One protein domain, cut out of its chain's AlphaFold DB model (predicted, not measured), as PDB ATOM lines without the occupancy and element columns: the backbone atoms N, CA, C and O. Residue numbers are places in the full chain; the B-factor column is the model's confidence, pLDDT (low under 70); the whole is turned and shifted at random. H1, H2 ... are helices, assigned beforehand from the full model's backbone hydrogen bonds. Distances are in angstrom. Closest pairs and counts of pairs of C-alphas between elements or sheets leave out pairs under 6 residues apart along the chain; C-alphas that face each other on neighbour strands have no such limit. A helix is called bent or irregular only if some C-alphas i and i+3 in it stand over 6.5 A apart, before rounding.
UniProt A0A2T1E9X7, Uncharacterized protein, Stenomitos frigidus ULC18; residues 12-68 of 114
ATOM      1  N   LEU A  12     124.931 254.279 260.912       53.47
ATOM      2  CA  LEU A  12     126.393 254.192 260.877       53.47
ATOM      3  C   LEU A  12     126.894 252.998 260.048       53.47
ATOM      4  O   LEU A  12     128.080 252.923 259.742       53.47
ATOM      5  N   SER A  13     126.009 252.069 259.676       57.09
ATOM      6  CA  SER A  13     126.365 250.806 259.012       57.09
ATOM      7  C   SER A  13     126.325 250.869 257.476       57.09
ATOM      8  O   SER A  13     126.621 249.874 256.821       57.09
ATOM      9  N   GLY A  14     125.970 252.014 256.882       52.75
ATOM     10  CA  GLY A  14     125.837 252.180 255.431       52.75
ATOM     11  C   GLY A  14     127.006 252.935 254.798       52.75
ATOM     12  O   GLY A  14     126.888 254.129 254.544       52.75
ATOM     13  N   ALA A  15     128.124 252.256 254.529       52.72
ATOM     14  CA  ALA A  15     129.305 252.864 253.898       52.72
ATOM     15  C   ALA A  15     129.346 252.758 252.354       52.72
ATOM     16  O   ALA A  15     130.205 253.386 251.743       52.72
ATOM     17  N   ASP A  16     128.419 252.036 251.708       52.97
ATOM     18  CA  ASP A  16     128.567 251.663 250.283       52.97
ATOM     19  C   ASP A  16     127.614 252.355 249.292       52.97
ATOM     20  O   ASP A  16     127.728 252.178 248.079       52.97
ATOM     21  N   SER A  17     126.703 253.207 249.759       55.28
ATOM     22  CA  SER A  17     125.999 254.151 248.886       55.28
ATOM     23  C   SER A  17     126.700 255.494 249.004       55.28
ATOM     24  O   SER A  17     126.655 256.091 250.080       55.28
ATOM     25  N   SER A  18     127.347 255.955 247.925       59.50
ATOM     26  CA  SER A  18     127.869 257.320 247.755       59.50
ATOM     27  C   SER A  18     127.072 258.295 248.616       59.50
ATOM     28  O   SER A  18     125.877 258.447 248.370       59.50
ATOM     29  N   ASN A  19     127.701 258.820 249.673       75.56
ATOM     30  CA  ASN A  19     127.050 259.363 250.865       75.56
ATOM     31  C   ASN A  19     126.117 260.540 250.504       75.56
ATOM     32  O   ASN A  19     126.497 261.707 250.568       75.56
ATOM     33  N   GLN A  20     124.903 260.222 250.043       82.12
ATOM     34  CA  GLN A  20     123.982 261.147 249.373       82.12
ATOM     35  C   GLN A  20     123.529 262.240 250.334       82.12
ATOM     36  O   GLN A  20     123.309 263.382 249.935       82.12
ATOM     37  N   PHE A  21     123.469 261.894 251.619       81.94
ATOM     38  CA  PHE A  21     123.278 262.836 252.705       81.94
ATOM     39  C   PHE A  21     124.415 263.859 252.780       81.94
ATOM     40  O   PHE A  21     124.152 265.055 252.832       81.94
ATOM     41  N   LEU A  22     125.672 263.418 252.726       81.00
ATOM     42  CA  LEU A  22     126.824 264.315 252.737       81.00
ATOM     43  C   LEU A  22     126.841 265.214 251.489       81.00
ATOM     44  O   LEU A  22     127.043 266.420 251.618       81.00
ATOM     45  N   SER A  23     126.525 264.680 250.304       86.44
ATOM     46  CA  SER A  23     126.364 265.494 249.088       86.44
ATOM     47  C   SER A  23     125.247 266.536 249.219       86.44
ATOM     48  O   SER A  23     125.426 267.683 248.817       86.44
ATOM     49  N   TYR A  24     124.113 266.167 249.821       88.62
ATOM     50  CA  TYR A  24     123.026 267.099 250.118       88.62
ATOM     51  C   TYR A  24     123.470 268.191 251.098       88.62
ATOM     52  O   TYR A  24     123.312 269.370 250.791       88.62
ATOM     53  N   VAL A  25     124.093 267.829 252.225       85.88
ATOM     54  CA  VAL A  25     124.596 268.783 253.230       85.88
ATOM     55  C   VAL A  25     125.608 269.755 252.618       85.88
ATOM     56  O   VAL A  25     125.528 270.952 252.877       85.88
ATOM     57  N   GLN A  26     126.514 269.273 251.761       85.94
ATOM     58  CA  GLN A  26     127.483 270.116 251.048       85.94
ATOM     59  C   GLN A  26     126.844 271.044 250.007       85.94
ATOM     60  O   GLN A  26     127.427 272.074 249.679       85.94
ATOM     61  N   SER A  27     125.665 270.695 249.484       92.44
ATOM     62  CA  SER A  27     124.926 271.528 248.523       92.44
ATOM     63  C   SER A  27     124.109 272.652 249.173       92.44
ATOM     64  O   SER A  27     123.594 273.518 248.465       92.44
ATOM     65  N   LEU A  28     123.968 272.650 250.504       93.69
ATOM     66  CA  LEU A  28     123.202 273.662 251.230       93.69
ATOM     67  C   LEU A  28     123.898 275.026 251.195       93.69
ATOM     68  O   LEU A  28     125.121 275.126 251.295       93.69
ATOM     69  N   SER A  29     123.104 276.097 251.118       94.81
ATOM     70  CA  SER A  29     123.643 277.449 251.252       94.81
ATOM     71  C   SER A  29     124.121 277.711 252.691       94.81
ATOM     72  O   SER A  29     123.588 277.113 253.637       94.81
ATOM     73  N   PRO A  30     125.078 278.637 252.897       90.50
ATOM     74  CA  PRO A  30     125.520 279.030 254.235       90.50
ATOM     75  C   PRO A  30     124.364 279.452 255.155       90.50
ATOM     76  O   PRO A  30     124.372 279.139 256.345       90.50
ATOM     77  N   GLU A  31     123.335 280.109 254.614       93.00
ATOM     78  CA  GLU A  31     122.139 280.528 255.355       93.00
ATOM     79  C   GLU A  31     121.295 279.333 255.807       93.00
ATOM     80  O   GLU A  31     120.839 279.306 256.950       93.00
ATOM     81  N   ALA A  32     121.108 278.334 254.939       89.94
ATOM     82  CA  ALA A  32     120.379 277.115 255.279       89.94
ATOM     83  C   ALA A  32     121.113 276.318 256.370       89.94
ATOM     84  O   ALA A  32     120.493 275.880 257.340       89.94
ATOM     85  N   ILE A  33     122.444 276.210 256.271       88.06
ATOM     86  CA  ILE A  33     123.286 275.583 257.301       88.06
ATOM     87  C   ILE A  33     123.165 276.348 258.623       88.06
ATOM     88  O   ILE A  33     122.976 275.735 259.676       88.06
ATOM     89  N   ALA A  34     123.212 277.682 258.584       86.62
ATOM     90  CA  ALA A  34     123.101 278.520 259.774       86.62
ATOM     91  C   ALA A  34     121.723 278.419 260.445       86.62
ATOM     92  O   ALA A  34     121.643 278.516 261.667       86.62
ATOM     93  N   GLN A  35     120.645 278.226 259.681       87.31
ATOM     94  CA  GLN A  35     119.311 277.986 260.240       87.31
ATOM     95  C   GLN A  35     119.188 276.586 260.850       87.31
ATOM     96  O   GLN A  35     118.674 276.462 261.958       87.31
ATOM     97  N   LEU A  36     119.700 275.552 260.178       84.50
ATOM     98  CA  LEU A  36     119.664 274.168 260.669       84.50
ATOM     99  C   LEU A  36     120.555 273.946 261.899       84.50
ATOM    100  O   LEU A  36     120.232 273.130 262.755       84.50
ATOM    101  N   SER A  37     121.650 274.698 262.012       82.56
ATOM    102  CA  SER A  37     122.580 274.633 263.150       82.56
ATOM    103  C   SER A  37     122.070 275.365 264.399       82.56
ATOM    104  O   SER A  37     122.767 275.400 265.413       82.56
ATOM    105  N   ARG A  38     120.881 275.986 264.350       87.44
ATOM    106  CA  ARG A  38     120.293 276.681 265.502       87.44
ATOM    107  C   ARG A  38     119.409 275.726 266.307       87.44
ATOM    108  O   ARG A  38     118.358 275.320 265.811       87.44
ATOM    109  N   PRO A  39     119.771 275.399 267.558       83.50
ATOM    110  CA  PRO A  39     118.903 274.616 268.426       83.50
ATOM    111  C   PRO A  39     117.636 275.414 268.766       83.50
ATOM    112  O   PRO A  39     117.694 276.614 269.036       83.50
ATOM    113  N   ALA A  40     116.483 274.744 268.776       86.38
ATOM    114  CA  ALA A  40     115.194 275.376 269.071       86.38
ATOM    115  C   ALA A  40     115.053 275.809 270.545       86.38
ATOM    116  O   ALA A  40     114.261 276.696 270.857       86.38
ATOM    117  N   SER A  41     115.812 275.188 271.454       92.19
ATOM    118  CA  SER A  41     115.860 275.527 272.878       92.19
ATOM    119  C   SER A  41     117.203 275.140 273.508       92.19
ATOM    120  O   SER A  41     117.979 274.373 272.933       92.19
ATOM    121  N   VAL A  42     117.460 275.648 274.717       89.88
ATOM    122  CA  VAL A  42     118.646 275.299 275.521       89.88
ATOM    123  C   VAL A  42     118.659 273.807 275.872       89.88
ATOM    124  O   VAL A  42     119.706 273.171 275.781       89.88
ATOM    125  N   ASP A  43     117.500 273.226 276.190       92.75
ATOM    126  CA  ASP A  43     117.394 271.798 276.511       92.75
ATOM    127  C   ASP A  43     117.778 270.923 275.310       92.75
ATOM    128  O   ASP A  43     118.515 269.949 275.450       92.75
ATOM    129  N   VAL A  44     117.336 271.299 274.101       90.56
ATOM    130  CA  VAL A  44     117.704 270.592 272.864       90.56
ATOM    131  C   VAL A  44     119.209 270.687 272.613       90.56
ATOM    132  O   VAL A  44     119.820 269.690 272.232       90.56
ATOM    133  N   PHE A  45     119.820 271.846 272.870       87.62
ATOM    134  CA  PHE A  45     121.269 272.015 272.744       87.62
ATOM    135  C   PHE A  45     122.044 271.085 273.688       87.62
ATOM    136  O   PHE A  45     122.946 270.380 273.242       87.62
ATOM    137  N   GLN A  46     121.648 271.006 274.963       86.81
ATOM    138  CA  GLN A  46     122.283 270.112 275.939       86.81
ATOM    139  C   GLN A  46     122.117 268.631 275.572       86.81
ATOM    140  O   GLN A  46     123.042 267.833 275.733       86.81
ATOM    141  N   VAL A  47     120.944 268.246 275.054       90.44
ATOM    142  CA  VAL A  47     120.704 266.879 274.568       90.44
ATOM    143  C   VAL A  47     121.591 266.562 273.363       90.44
ATOM    144  O   VAL A  47     122.165 265.475 273.315       90.44
ATOM    145  N   MET A  48     121.743 267.497 272.419       87.06
ATOM    146  CA  MET A  48     122.649 267.344 271.276       87.06
ATOM    147  C   MET A  48     124.109 267.227 271.720       87.06
ATOM    148  O   MET A  48     124.794 266.312 271.274       87.06
ATOM    149  N   GLU A  49     124.572 268.082 272.634       83.69
ATOM    150  CA  GLU A  49     125.927 268.017 273.192       83.69
ATOM    151  C   GLU A  49     126.187 266.654 273.843       83.69
ATOM    152  O   GLU A  49     127.159 265.971 273.514       83.69
ATOM    153  N   ARG A  50     125.263 266.195 274.697       83.06
ATOM    154  CA  ARG A  50     125.358 264.880 275.338       83.06
ATOM    155  C   ARG A  50     125.343 263.737 274.323       83.06
ATOM    156  O   ARG A  50     126.055 262.754 274.517       83.06
ATOM    157  N   ASN A  51     124.542 263.845 273.263       84.94
ATOM    158  CA  ASN A  51     124.499 262.846 272.199       84.94
ATOM    159  C   ASN A  51     125.825 262.794 271.428       84.94
ATOM    160  O   ASN A  51     126.357 261.706 271.241       84.94
ATOM    161  N   ILE A  52     126.399 263.948 271.071       83.06
ATOM    162  CA  ILE A  52     127.699 264.041 270.392       83.06
ATOM    163  C   ILE A  52     128.810 263.465 271.271       83.06
ATOM    164  O   ILE A  52     129.589 262.648 270.791       83.06
ATOM    165  N   VAL A  53     128.867 263.822 272.558       76.75
ATOM    166  CA  VAL A  53     129.848 263.256 273.502       76.75
ATOM    167  C   VAL A  53     129.682 261.739 273.623       76.75
ATOM    168  O   VAL A  53     130.675 261.016 273.628       76.75
ATOM    169  N   GLY A  54     128.441 261.248 273.678       80.69
ATOM    170  CA  GLY A  54     128.150 259.814 273.709       80.69
ATOM    171  C   GLY A  54     128.587 259.091 272.434       80.69
ATOM    172  O   GLY A  54     129.203 258.033 272.522       80.69
ATOM    173  N   LEU A  55     128.325 259.683 271.263       81.12
ATOM    174  CA  LEU A  55     128.788 259.158 269.981       81.12
ATOM    175  C   LEU A  55     130.315 259.129 269.939       81.12
ATOM    176  O   LEU A  55     130.862 258.068 269.680       81.12
ATOM    177  N   LEU A  56     130.988 260.239 270.268       74.25
ATOM    178  CA  LEU A  56     132.452 260.352 270.274       74.25
ATOM    179  C   LEU A  56     133.126 259.391 271.263       74.25
ATOM    180  O   LEU A  56     134.180 258.842 270.955       74.25
ATOM    181  N   GLY A  57     132.527 259.171 272.436       71.06
ATOM    182  CA  GLY A  57     133.041 258.245 273.448       71.06
ATOM    183  C   GLY A  57     132.880 256.764 273.091       71.06
ATOM    184  O   GLY A  57     133.581 255.931 273.657       71.06
ATOM    185  N   ALA A  58     131.983 256.437 272.158       69.00
ATOM    186  CA  ALA A  58     131.759 255.080 271.657       69.00
ATOM    187  C   ALA A  58     132.520 254.785 270.351       69.00
ATOM    188  O   ALA A  58     132.375 253.698 269.788       69.00
ATOM    189  N   LEU A  59     133.307 255.739 269.837       64.88
ATOM    190  CA  LEU A  59     134.045 255.539 268.594       64.88
ATOM    191  C   LEU A  59     135.228 254.584 268.802       64.88
ATOM    192  O   LEU A  59     135.948 254.705 269.798       64.88
ATOM    193  N   PRO A  60     135.480 253.665 267.849       63.56
ATOM    194  CA  PRO A  60     136.682 252.847 267.867       63.56
ATOM    195  C   PRO A  60     137.928 253.747 267.858       63.56
ATOM    196  O   PRO A  60     137.998 254.664 267.030       63.56
ATOM    197  N   PRO A  61     138.930 253.483 268.715       64.62
ATOM    198  CA  PRO A  61     140.136 254.308 268.800       64.62
ATOM    199  C   PRO A  61     140.917 254.355 267.477       64.62
ATOM    200  O   PRO A  61     141.587 255.342 267.199       64.62
ATOM    201  N   ASP A  62     140.774 253.340 266.621       71.50
ATOM    202  CA  ASP A  62     141.457 253.265 265.324       71.50
ATOM    203  C   ASP A  62     140.878 254.222 264.266       71.50
ATOM    204  O   ASP A  62     141.496 254.447 263.227       71.50
ATOM    205  N   SER A  63     139.683 254.782 264.494       69.62
ATOM    206  CA  SER A  63     138.988 255.642 263.521       69.62
ATOM    207  C   SER A  63     139.102 257.140 263.825       69.62
ATOM    208  O   SER A  63     138.710 257.952 262.987       69.62
ATOM    209  N   PHE A  64     139.619 257.532 264.999       70.62
ATOM    210  CA  PHE A  64     139.636 258.934 265.435       70.62
ATOM    211  C   PHE A  64     140.867 259.284 266.273       70.62
ATOM    212  O   PHE A  64     141.287 258.541 267.153       70.62
ATOM    213  N   ASN A  65     141.408 260.482 266.045       71.44
ATOM    214  CA  ASN A  65     142.469 261.039 266.881       71.44
ATOM    215  C   ASN A  65     141.866 261.676 268.140       71.44
ATOM    216  O   ASN A  65     141.066 262.607 268.042       71.44
ATOM    217  N   VAL A  66     142.290 261.218 269.319       73.94
ATOM    218  CA  VAL A  66     141.888 261.799 270.609       73.94
ATOM    219  C   VAL A  66     142.939 262.814 271.058       73.94
ATOM    220  O   VAL A  66     144.102 262.470 271.259       73.94
ATOM    221  N   MET A  67     142.531 264.070 271.248       80.69
ATOM    222  CA  MET A  67     143.368 265.108 271.851       80.69
ATOM    223  C   MET A  67     142.936 265.328 273.301       80.69
ATOM    224  O   MET A  67     141.808 265.738 273.559       80.69
ATOM    225  N   ILE A  68     143.838 265.073 274.248       81.81
ATOM    226  CA  ILE A  68     143.608 265.330 275.673       81.81
ATOM    227  C   ILE A  68     144.354 266.609 276.054       81.81
ATOM    228  O   ILE A  68     145.576 266.678 275.938       81.81
TER     229      ILE A  68
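This is residues 12 to 68 of the 114 residues of an uncharacterized protein of Stenomitos frigidus ULC18 (UniProt A0A2T1E9X7). Three separate helices follow one another round an open C or horseshoe: H1 makes one arm, H2 lies at the bend, and the long H3 makes the other arm. The space between the arms is empty, and the two ends of the printed part, residues 12 to 19 before H1 and residues 58 to 68 after H3, lie toward the open side as a leading stretch and a hooked tail. The printed part has 57 residues with three named helices in the order H1, H2, H3 and no named strand, and its class is all helix. The whole is loose, with a radius of gyration of the C-alphas of 14.6 A, and spans 35 by 33 by 20 A along its three main axes.

The printed part begins at Leu 12, with its C-alpha at (126.393, 254.192, 260.877). H1 runs from Gln 20 to Ser 27, 10.5 A from first to last C-alpha, and begins at C-alpha 20 at (123.982, 261.147, 249.373). H2 runs from Pro 30 to Leu 36 and is 10.0 A long. H3, the longest helix with 16 residues, runs 22.4 A from Val 42, C-alpha at (118.646, 275.299, 275.521), to Gly 57, C-alpha at (133.041, 258.245, 273.448). After H3, residues 58 to 68 hold no named element.

H1 touches no helix. It is joined to H2 by a tight link of 2 residues, yet the two are apart, only just, with their closest C-alphas 8.0 A apart. H2 is joined to H3 by a tight link of 5 residues, and these two are apart as well. H1 and H3 are apart. Residues 12 to 24, of which 20 to 24 belong to H1, stand free, and so do residues 49 to 55, which belong to H3. In H1, H2 and H3 every O i to N i+4 pair is within hydrogen-bond range. None of the three helices is bent or irregular.

The two C-alphas farthest apart are those of Asp 16 and Val 42, 36.0 A. The C-alphas of Leu 12 and Ile 68, the first and last printed residues, are 25.3 A apart. The printed part has no cut, and neither of the links between the helices is long. The mean pLDDT of the printed part is 79.1, and 12 residues are under 70: residues 12 to 18, residues 58 to 61 and residue 63.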